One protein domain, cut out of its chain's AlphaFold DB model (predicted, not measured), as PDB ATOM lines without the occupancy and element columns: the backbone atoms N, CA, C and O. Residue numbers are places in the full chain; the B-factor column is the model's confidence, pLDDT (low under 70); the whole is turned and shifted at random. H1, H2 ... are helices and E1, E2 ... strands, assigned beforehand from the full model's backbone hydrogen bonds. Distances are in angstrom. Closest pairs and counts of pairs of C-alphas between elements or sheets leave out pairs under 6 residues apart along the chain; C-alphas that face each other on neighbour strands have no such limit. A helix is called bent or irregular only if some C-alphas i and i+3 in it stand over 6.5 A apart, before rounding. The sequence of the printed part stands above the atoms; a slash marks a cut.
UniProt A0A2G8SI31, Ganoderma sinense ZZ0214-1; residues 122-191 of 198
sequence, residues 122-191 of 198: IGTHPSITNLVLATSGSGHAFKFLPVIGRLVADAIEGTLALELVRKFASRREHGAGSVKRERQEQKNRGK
ATOM      1  N   ILE A 122      38.984 -17.945  27.251       97.94
ATOM      2  CA  ILE A 122      38.258 -16.705  26.958       97.94
ATOM      3  C   ILE A 122      38.005 -16.661  25.452       97.94
ATOM      4  O   ILE A 122      38.955 -16.631  24.673       97.94
ATOM      5  N   GLY A 123      36.738 -16.687  25.041       96.19
ATOM      6  CA  GLY A 123      36.364 -16.632  23.626       96.19
ATOM      7  C   GLY A 123      35.044 -17.326  23.309       96.19
ATOM      8  O   GLY A 123      34.413 -17.935  24.173       96.19
ATOM      9  N   THR A 124      34.620 -17.237  22.054       94.88
ATOM     10  CA  THR A 124      33.354 -17.807  21.580       94.88
ATOM     11  C   THR A 124      33.363 -19.336  21.589       94.88
ATOM     12  O   THR A 124      34.378 -19.983  21.311       94.88
ATOM     13  N   HIS A 125      32.210 -19.940  21.867       94.75
ATOM     14  CA  HIS A 125      32.030 -21.376  21.734       94.75
ATOM     15  C   HIS A 125      32.044 -21.779  20.245       94.75
ATOM     16  O   HIS A 125      31.343 -21.168  19.442       94.75
ATOM     17  N   PRO A 126      32.784 -22.830  19.848       92.12
ATOM     18  CA  PRO A 126      33.010 -23.167  18.436       92.12
ATOM     19  C   PRO A 126      31.762 -23.640  17.676       92.12
ATOM     20  O   PRO A 126      31.782 -23.704  16.454       92.12
ATOM     21  N   SER A 127      30.700 -24.025  18.386       94.88
ATOM     22  CA  SER A 127      29.485 -24.602  17.782       94.88
ATOM     23  C   SER A 127      28.185 -23.994  18.306       94.88
ATOM     24  O   SER A 127      27.116 -24.396  17.868       94.88
ATOM     25  N   ILE A 128      28.256 -23.072  19.272       96.06
ATOM     26  CA  ILE A 128      27.069 -22.451  19.875       96.06
ATOM     27  C   ILE A 128      27.204 -20.957  19.653       96.06
ATOM     28  O   ILE A 128      28.053 -20.303  20.262       96.06
ATOM     29  N   THR A 129      26.377 -20.437  18.755       94.06
ATOM     30  CA  THR A 129      26.331 -19.015  18.431       94.06
ATOM     31  C   THR A 129      25.959 -18.197  19.668       94.06
ATOM     32  O   THR A 129      25.124 -18.617  20.466       94.06
ATOM     33  N   ASN A 130      26.582 -17.027  19.824       93.94
ATOM     34  CA  ASN A 130      26.358 -16.082  20.928       93.94
ATOM     35  C   ASN A 130      26.704 -16.607  22.338       93.94
ATOM     36  O   ASN A 130      26.321 -15.987  23.327       93.94
ATOM     37  N   LEU A 131      27.454 -17.709  22.456       96.88
ATOM     38  CA  LEU A 131      28.012 -18.164  23.730       96.88
ATOM     39  C   LEU A 131      29.495 -17.789  23.827       96.88
ATOM     40  O   LEU A 131      30.306 -18.252  23.026       96.88
ATOM     41  N   VAL A 132      29.861 -17.008  24.845       96.69
ATOM     42  CA  VAL A 132      31.257 -16.706  25.201       96.69
ATOM     43  C   VAL A 132      31.631 -17.447  26.479       96.69
ATOM     44  O   VAL A 132      30.911 -17.423  27.472       96.69
ATOM     45  N   LEU A 133      32.778 -18.118  26.447       97.62
ATOM     46  CA  LEU A 133      33.394 -18.748  27.604       97.62
ATOM     47  C   LEU A 133      34.353 -17.756  28.262       97.62
ATOM     48  O   LEU A 133      35.114 -17.090  27.568       97.62
ATOM     49  N   ALA A 134      34.335 -17.695  29.592       97.56
ATOM     50  CA  ALA A 134      35.297 -16.963  30.414       97.56
ATOM     51  C   ALA A 134      35.582 -17.790  31.679       97.56
ATOM     52  O   ALA A 134      34.910 -17.661  32.700       97.56
ATOM     53  N   THR A 135      36.514 -18.738  31.580       96.81
ATOM     54  CA  THR A 135      36.748 -19.772  32.601       96.81
ATOM     55  C   THR A 135      38.219 -20.208  32.657       96.81
ATOM     56  O   THR A 135      39.095 -19.589  32.053       96.81
ATOM     57  N   SER A 136      38.502 -21.275  33.408       94.75
ATOM     58  CA  SER A 136      39.837 -21.856  33.609       94.75
ATOM     59  C   SER A 136      40.838 -20.870  34.197       94.75
ATOM     60  O   SER A 136      41.924 -20.655  33.665       94.75
ATOM     61  N   GLY A 137      40.476 -20.258  35.327       94.06
ATOM     62  CA  GLY A 137      41.347 -19.310  36.024       94.06
ATOM     63  C   GLY A 137      42.674 -19.906  36.517       94.06
ATOM     64  O   GLY A 137      43.549 -19.138  36.928       94.06
ATOM     65  N   SER A 138      42.818 -21.240  36.501       91.88
ATOM     66  CA  SER A 138      44.056 -21.996  36.754       91.88
ATOM     67  C   SER A 138      44.783 -21.575  38.036       91.88
ATOM     68  O   SER A 138      46.006 -21.490  38.098       91.88
ATOM     69  N   GLY A 139      44.005 -21.234  39.070       90.00
ATOM     70  CA  GLY A 139      44.503 -20.834  40.387       90.00
ATOM     71  C   GLY A 139      45.228 -19.483  40.447       90.00
ATOM     72  O   GLY A 139      45.773 -19.149  41.495       90.00
ATOM     73  N   HIS A 140      45.257 -18.688  39.368       92.75
ATOM     74  CA  HIS A 140      46.020 -17.429  39.336       92.75
ATOM     75  C   HIS A 140      45.254 -16.211  38.813       92.75
ATOM     76  O   HIS A 140      45.740 -15.090  38.973       92.75
ATOM     77  N   ALA A 141      44.046 -16.399  38.274       94.94
ATOM     78  CA  ALA A 141      43.249 -15.320  37.689       94.94
ATOM     79  C   ALA A 141      42.887 -14.185  38.668       94.94
ATOM     80  O   ALA A 141      42.691 -13.056  38.230       94.94
ATOM     81  N   PHE A 142      42.846 -14.433  39.984       94.12
ATOM     82  CA  PHE A 142      42.421 -13.417  40.961       94.12
ATOM     83  C   PHE A 142      43.284 -12.145  40.936       94.12
ATOM     84  O   PHE A 142      42.755 -11.045  41.057       94.12
ATOM     85  N   LYS A 143      44.601 -12.258  40.703       95.06
ATOM     86  CA  LYS A 143      45.486 -11.079  40.609       95.06
ATOM     87  C   LYS A 143      45.189 -10.197  39.385       95.06
ATOM     88  O   LYS A 143      45.626  -9.055  39.337       95.06
ATOM     89  N   PHE A 144      44.448 -10.732  38.414       97.06
ATOM     90  CA  PHE A 144      44.028 -10.050  37.194       97.06
ATOM     91  C   PHE A 144      42.583  -9.549  37.267       97.06
ATOM     92  O   PHE A 144      42.087  -9.032  36.270       97.06
ATOM     93  N   LEU A 145      41.911  -9.658  38.423       96.56
ATOM     94  CA  LEU A 145      40.533  -9.196  38.620       96.56
ATOM     95  C   LEU A 145      40.261  -7.792  38.032       96.56
ATOM     96  O   LEU A 145      39.246  -7.650  37.355       96.56
ATOM     97  N   PRO A 146      41.144  -6.780  38.189       97.19
ATOM     98  CA  PRO A 146      40.874  -5.442  37.655       97.19
ATOM     99  C   PRO A 146      40.910  -5.336  36.124       97.19
ATOM    100  O   PRO A 146      40.381  -4.376  35.574       97.19
ATOM    101  N   VAL A 147      41.558  -6.277  35.429       96.31
ATOM    102  CA  VAL A 147      41.861  -6.160  33.989       96.31
ATOM    103  C   VAL A 147      41.246  -7.269  33.139       96.31
ATOM    104  O   VAL A 147      40.967  -7.052  31.964       96.31
ATOM    105  N   ILE A 148      40.984  -8.445  33.713       97.31
ATOM    106  CA  ILE A 148      40.526  -9.622  32.961       97.31
ATOM    107  C   ILE A 148      39.151  -9.410  32.314       97.31
ATOM    108  O   ILE A 148      38.895  -9.944  31.241       97.31
ATOM    109  N   GLY A 149      38.294  -8.576  32.916       97.81
ATOM    110  CA  GLY A 149      36.982  -8.237  32.361       97.81
ATOM    111  C   GLY A 149      37.055  -7.532  31.005       97.81
ATOM    112  O   GLY A 149      36.185  -7.754  30.168       97.81
ATOM    113  N   ARG A 150      38.119  -6.756  30.743       97.81
ATOM    114  CA  ARG A 150      38.324  -6.110  29.437       97.81
ATOM    115  C   ARG A 150      38.515  -7.147  28.335       97.81
ATOM    116  O   ARG A 150      37.863  -7.054  27.311       97.81
ATOM    117  N   LEU A 151      39.311  -8.186  28.592       97.44
ATOM    118  CA  LEU A 151      39.533  -9.266  27.624       97.44
ATOM    119  C   LEU A 151      38.241 -10.016  27.284       97.44
ATOM    120  O   LEU A 151      38.059 -10.456  26.154       97.44
ATOM    121  N   VAL A 152      37.351 -10.173  28.268       98.06
ATOM    122  CA  VAL A 152      36.038 -10.795  28.057       98.06
ATOM    123  C   VAL A 152      35.138  -9.884  27.220       98.06
ATOM    124  O   VAL A 152      34.494 -10.375  26.300       98.06
ATOM    125  N   ALA A 153      35.120  -8.576  27.497       98.19
ATOM    126  CA  ALA A 153      34.375  -7.603  26.696       98.19
ATOM    127  C   ALA A 153      34.865  -7.583  25.239       98.19
ATOM    128  O   ALA A 153      34.063  -7.773  24.329       98.19
ATOM    129  N   ASP A 154      36.179  -7.498  25.024       97.75
ATOM    130  CA  ASP A 154      36.772  -7.508  23.683       97.75
ATOM    131  C   ASP A 154      36.459  -8.824  22.935       97.75
ATOM    132  O   ASP A 154      36.274  -8.843  21.718       97.75
ATOM    133  N   ALA A 155      36.363  -9.954  23.650       96.75
ATOM    134  CA  ALA A 155      35.956 -11.234  23.067       96.75
ATOM    135  C   ALA A 155      34.472 -11.266  22.662       96.75
ATOM    136  O   ALA A 155      34.134 -11.908  21.668       96.75
ATOM    137  N   ILE A 156      33.596 -10.596  23.419       97.56
ATOM    138  CA  ILE A 156      32.168 -10.448  23.097       97.56
ATOM    139  C   ILE A 156      31.988  -9.529  21.882       97.56
ATOM    140  O   ILE A 156      31.190  -9.832  20.999       97.56
ATOM    141  N   GLU A 157      32.745  -8.435  21.821       97.06
ATOM    142  CA  GLU A 157      32.684  -7.431  20.749       97.06
ATOM    143  C   GLU A 157      33.418  -7.863  19.467       97.06
ATOM    144  O   GLU A 157      33.302  -7.206  18.435       97.06
ATOM    145  N   GLY A 158      34.177  -8.963  19.510       95.62
ATOM    146  CA  GLY A 158      34.977  -9.433  18.375       95.62
ATOM    147  C   GLY A 158      36.219  -8.578  18.096       95.62
ATOM    148  O   GLY A 158      36.762  -8.625  16.995       95.62
ATOM    149  N   THR A 159      36.675  -7.803  19.082       97.75
ATOM    150  CA  THR A 159      37.814  -6.876  18.994       97.75
ATOM    151  C   THR A 159      39.071  -7.403  19.693       97.75
ATOM    152  O   THR A 159      40.133  -6.780  19.614       97.75
ATOM    153  N   LEU A 160      38.994  -8.571  20.345       97.50
ATOM    154  CA  LEU A 160      40.138  -9.197  21.007       97.50
ATOM    155  C   LEU A 160      41.269  -9.487  20.005       97.50
ATOM    156  O   LEU A 160      41.058 -10.098  18.956       97.50
ATOM    157  N   ALA A 161      42.497  -9.097  20.358       97.56
ATOM    158  CA  ALA A 161      43.670  -9.304  19.513       97.56
ATOM    159  C   ALA A 161      43.838 -10.780  19.098       97.56
ATOM    160  O   ALA A 161      43.723 -11.687  19.923       97.56
ATOM    161  N   LEU A 162      44.184 -11.024  17.829       96.25
ATOM    162  CA  LEU A 162      44.248 -12.372  17.245       96.25
ATOM    163  C   LEU A 162      45.193 -13.331  17.996       96.25
ATOM    164  O   LEU A 162      44.926 -14.530  18.076       96.25
ATOM    165  N   GLU A 163      46.289 -12.819  18.564       96.50
ATOM    166  CA  GLU A 163      47.199 -13.606  19.408       96.50
ATOM    167  C   GLU A 163      46.497 -14.115  20.673       96.50
ATOM    168  O   GLU A 163      46.573 -15.305  20.979       96.50
ATOM    169  N   LEU A 164      45.720 -13.258  21.339       96.56
ATOM    170  CA  LEU A 164      44.950 -13.618  22.528       96.56
ATOM    171  C   LEU A 164      43.783 -14.551  22.196       96.56
ATOM    172  O   LEU A 164      43.538 -15.493  22.949       96.56
ATOM    173  N   VAL A 165      43.122 -14.359  21.049       96.25
ATOM    174  CA  VAL A 165      42.095 -15.291  20.551       96.25
ATOM    175  C   VAL A 165      42.673 -16.701  20.431       96.25
ATOM    176  O   VAL A 165      42.090 -17.655  20.941       96.25
ATOM    177  N   ARG A 166      43.854 -16.851  19.818       94.94
ATOM    178  CA  ARG A 166      44.527 -18.156  19.688       94.94
ATOM    179  C   ARG A 166      44.956 -18.714  21.044       94.94
ATOM    180  O   ARG A 166      44.749 -19.896  21.316       94.94
ATOM    181  N   LYS A 167      45.523 -17.866  21.904       95.19
ATOM    182  CA  LYS A 167      46.041 -18.247  23.224       95.19
ATOM    183  C   LYS A 167      44.954 -18.716  24.189       95.19
ATOM    184  O   LYS A 167      45.207 -19.614  24.987       95.19
ATOM    185  N   PHE A 168      43.763 -18.122  24.131       96.38
ATOM    186  CA  PHE A 168      42.667 -18.407  25.062       96.38
ATOM    187  C   PHE A 168      41.517 -19.216  24.450       96.38
ATOM    188  O   PHE A 168      40.555 -19.529  25.155       96.38
ATOM    189  N   ALA A 169      41.631 -19.640  23.187       95.06
ATOM    190  CA  ALA A 169      40.645 -20.501  22.538       95.06
ATOM    191  C   ALA A 169      40.422 -21.816  23.304       95.06
ATOM    192  O   ALA A 169      41.360 -22.435  23.814       95.06
ATOM    193  N   SER A 170      39.174 -22.287  23.330       92.62
ATOM    194  CA  SER A 170      38.779 -23.534  24.002       92.62
ATOM    195  C   SER A 170      39.307 -24.799  23.315       92.62
ATOM    196  O   SER A 170      39.530 -25.806  23.982       92.62
ATOM    197  N   ARG A 171      39.537 -24.749  21.996       89.25
ATOM    198  CA  ARG A 171      40.088 -25.851  21.181       89.25
ATOM    199  C   ARG A 171      41.545 -25.634  20.762       89.25
ATOM    200  O   ARG A 171      41.979 -26.196  19.762       89.25
ATOM    201  N   ARG A 172      42.297 -24.799  21.485       91.62
ATOM    202  CA  ARG A 172      43.719 -24.582  21.186       91.62
ATOM    203  C   ARG A 172      44.520 -25.876  21.331       91.62
ATOM    204  O   ARG A 172      44.207 -26.724  22.171       91.62
ATOM    205  N   GLU A 173      45.571 -26.010  20.533       84.06
ATOM    206  CA  GLU A 173      46.515 -27.109  20.692       84.06
ATOM    207  C   GLU A 173      47.315 -26.924  21.979       84.06
ATOM    208  O   GLU A 173      47.878 -25.864  22.256       84.06
ATOM    209  N   HIS A 174      47.369 -27.985  22.774       71.00
ATOM    210  CA  HIS A 174      48.210 -28.045  23.956       71.00
ATOM    211  C   HIS A 174      49.431 -28.854  23.533       71.00
ATOM    212  O   HIS A 174      49.299 -30.061  23.334       71.00
ATOM    213  N   GLY A 175      50.576 -28.195  23.322       56.12
ATOM    214  CA  GLY A 175      51.775 -28.830  22.765       56.12
ATOM    215  C   GLY A 175      52.027 -30.223  23.355       56.12
ATOM    216  O   GLY A 175      52.122 -30.384  24.580       56.12
ATOM    217  N   ALA A 176      52.077 -31.235  22.484       42.34
ATOM    218  CA  ALA A 176      52.401 -32.603  22.863       42.34
ATOM    219  C   ALA A 176      53.803 -32.611  23.494       42.34
ATOM    220  O   ALA A 176      54.763 -32.178  22.867       42.34
ATOM    221  N   GLY A 177      53.911 -33.030  24.756       46.34
ATOM    222  CA  GLY A 177      55.191 -33.053  25.472       46.34
ATOM    223  C   GLY A 177      55.606 -31.740  26.142       46.34
ATOM    224  O   GLY A 177      56.785 -31.546  26.425       46.34
ATOM    225  N   SER A 178      54.683 -30.813  26.437       44.00
ATOM    226  CA  SER A 178      55.066 -29.690  27.302       44.00
ATOM    227  C   SER A 178      55.454 -30.204  28.699       44.00
ATOM    228  O   SER A 178      54.698 -30.948  29.329       44.00
ATOM    229  N   VAL A 179      56.585 -29.726  29.231       50.00
ATOM    230  CA  VAL A 179      57.043 -29.940  30.626       50.00
ATOM    231  C   VAL A 179      55.917 -29.688  31.645       50.00
ATOM    232  O   VAL A 179      55.904 -30.234  32.747       50.00
ATOM    233  N   LYS A 180      54.928 -28.860  31.285       50.47
ATOM    234  CA  LYS A 180      53.749 -28.553  32.098       50.47
ATOM    235  C   LYS A 180      52.721 -29.683  32.141       50.47
ATOM    236  O   LYS A 180      52.176 -29.923  33.211       50.47
ATOM    237  N   ARG A 181      52.495 -30.405  31.038       46.94
ATOM    238  CA  ARG A 181      51.631 -31.595  31.014       46.94
ATOM    239  C   ARG A 181      52.236 -32.714  31.856       46.94
ATOM    240  O   ARG A 181      51.527 -33.292  32.667       46.94
ATOM    241  N   GLU A 182      53.549 -32.918  31.772       45.94
ATOM    242  CA  GLU A 182      54.274 -33.852  32.643       45.94
ATOM    243  C   GLU A 182      54.224 -33.417  34.113       45.94
ATOM    244  O   GLU A 182      53.964 -34.241  34.983       45.94
ATOM    245  N   ARG A 183      54.369 -32.116  34.417       52.16
ATOM    246  CA  ARG A 183      54.149 -31.581  35.776       52.16
ATOM    247  C   ARG A 183      52.707 -31.735  36.245       52.16
ATOM    248  O   ARG A 183      52.500 -31.961  37.430       52.16
ATOM    249  N   GLN A 184      51.712 -31.603  35.371       50.56
ATOM    250  CA  GLN A 184      50.299 -31.792  35.704       50.56
ATOM    251  C   GLN A 184      49.993 -33.278  35.930       50.56
ATOM    252  O   GLN A 184      49.288 -33.621  36.872       50.56
ATOM    253  N   GLU A 185      50.577 -34.170  35.133       47.75
ATOM    254  CA  GLU A 185      50.515 -35.622  35.300       47.75
ATOM    255  C   GLU A 185      51.257 -36.074  36.571       47.75
ATOM    256  O   GLU A 185      50.718 -36.874  37.327       47.75
ATOM    257  N   GLN A 186      52.413 -35.490  36.900       49.44
ATOM    258  CA  GLN A 186      53.118 -35.684  38.177       49.44
ATOM    259  C   GLN A 186      52.327 -35.112  39.367       49.44
ATOM    260  O   GLN A 186      52.159 -35.797  40.375       49.44
ATOM    261  N   LYS A 187      51.761 -33.902  39.241       51.03
ATOM    262  CA  LYS A 187      50.831 -33.318  40.226       51.03
ATOM    263  C   LYS A 187      49.622 -34.219  40.433       51.03
ATOM    264  O   LYS A 187      49.159 -34.316  41.559       51.03
ATOM    265  N   ASN A 188      49.113 -34.852  39.373       49.00
ATOM    266  CA  ASN A 188      47.980 -35.773  39.414       49.00
ATOM    267  C   ASN A 188      48.352 -37.141  40.006       49.00
ATOM    268  O   ASN A 188      47.528 -37.713  40.711       49.00
ATOM    269  N   ARG A 189      49.574 -37.642  39.774       44.88
ATOM    270  CA  ARG A 189      50.103 -38.887  40.366       44.88
ATOM    271  C   ARG A 189      50.258 -38.800  41.887       44.88
ATOM    272  O   ARG A 189      50.126 -39.815  42.554       44.88
ATOM    273  N   GLY A 190      50.505 -37.603  42.423       39.28
ATOM    274  CA  GLY A 190      50.571 -37.336  43.866       39.28
ATOM    275  C   GLY A 190      49.252 -36.886  44.506       39.28
ATOM    276  O   GLY A 190      49.257 -36.485  45.669       39.28
ATOM    277  N   LYS A 191      48.127 -36.882  43.772       45.12
ATOM    278  CA  LYS A 191      46.821 -36.600  44.379       45.12
ATOM    279  C   LYS A 191      46.387 -37.828  45.161       45.12
ATOM    280  O   LYS A 191      46.020 -38.834  44.564       45.12
TER     281      LYS A 191
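Overview. This is residues 122 to 191 of the 198 residues of a protein of Ganoderma sinense ZZ0214-1 (UniProt A0A2G8SI31). A small body is built of a short two-stranded hairpin, E1 and E2, with the kinked helix H1 and the short helix H2 packed on it; a long arm, residues 172 to 191 with H3 in it, sticks out from this body. Residues 138 to 147, of which 141 to 147 belong to H1, also stick out. You are reading 70 printed residues with two named strands and three named helices in the order E1, E2, H1, H2, H3; the sheet, E1 - E2, is antiparallel and the class is mostly helix. The whole is loose, with a radius of gyration of the C-alphas of 14.4 A and spans of 41 by 28 by 21 A, the arm adding to the length.

Along the chain. Find C-alpha 122 at (38.258, -16.705, 26.958); here E1 begins and runs through residues 122 to 124, 7.4 A. E2 follows at residues 132 to 135 and is 9.7 A long. From C-alpha 141 at (43.249, -15.320, 37.689), H1 takes residues 141 to 157 and covers 21.5 A; it is irregular, with C-alphas 143 and 146 7.9 A apart, and it has a kink of 65 degrees near residue 148. H2 is residues 162 to 168, 10.0 A. H3 is residues 179 to 189, 14.9 A, and ends at C-alpha 189 at (50.103, -38.887, 40.366).

Arrangement. Begin with E1 and E2, a hairpin of antiparallel neighbours at 157 degrees; N 123 and O 133 are within hydrogen-bond range at 3.0 A, and N 133 and O 123 at 2.8 A. Look next from E1 to H1: their closest C-alphas, those of Gly 123 and Ala 155, are 5.4 A apart. Between E2 and H1 the closest C-alphas are those of Ala 134 and Val 152, 6.6 A. For E1 and H2 they are those of Ile 122 and Phe 168, 5.1 A, while E2 and H2 are apart. H1 and H2 are close but not clearly touching, their closest C-alphas, those of Ala 155 and Val 165, being 7.8 A apart; they run opposite ways at a steep tilt of 52 degrees. H3 is apart from E1, E2, H1 and H2. In H2 and H3 every O i to N i+4 pair is within hydrogen-bond range; in H1 8 of 13 are.

Size, cuts and confidence. The two C-alphas farthest apart are those of Glu 157 and Gly 190, 41.8 A. Without the stretches that stand free, the body has 40 residues and spans 22 by 19 by 18 A. The printed part has no cut; the links E2 to H1 and H1 to H2 are tight, E1 to E2 and H2 to H3 are short, and no link is long. The mean pLDDT of the printed part is 83.5; look for values under 70 at residues 175 to 191, where H3 has a mean of 49.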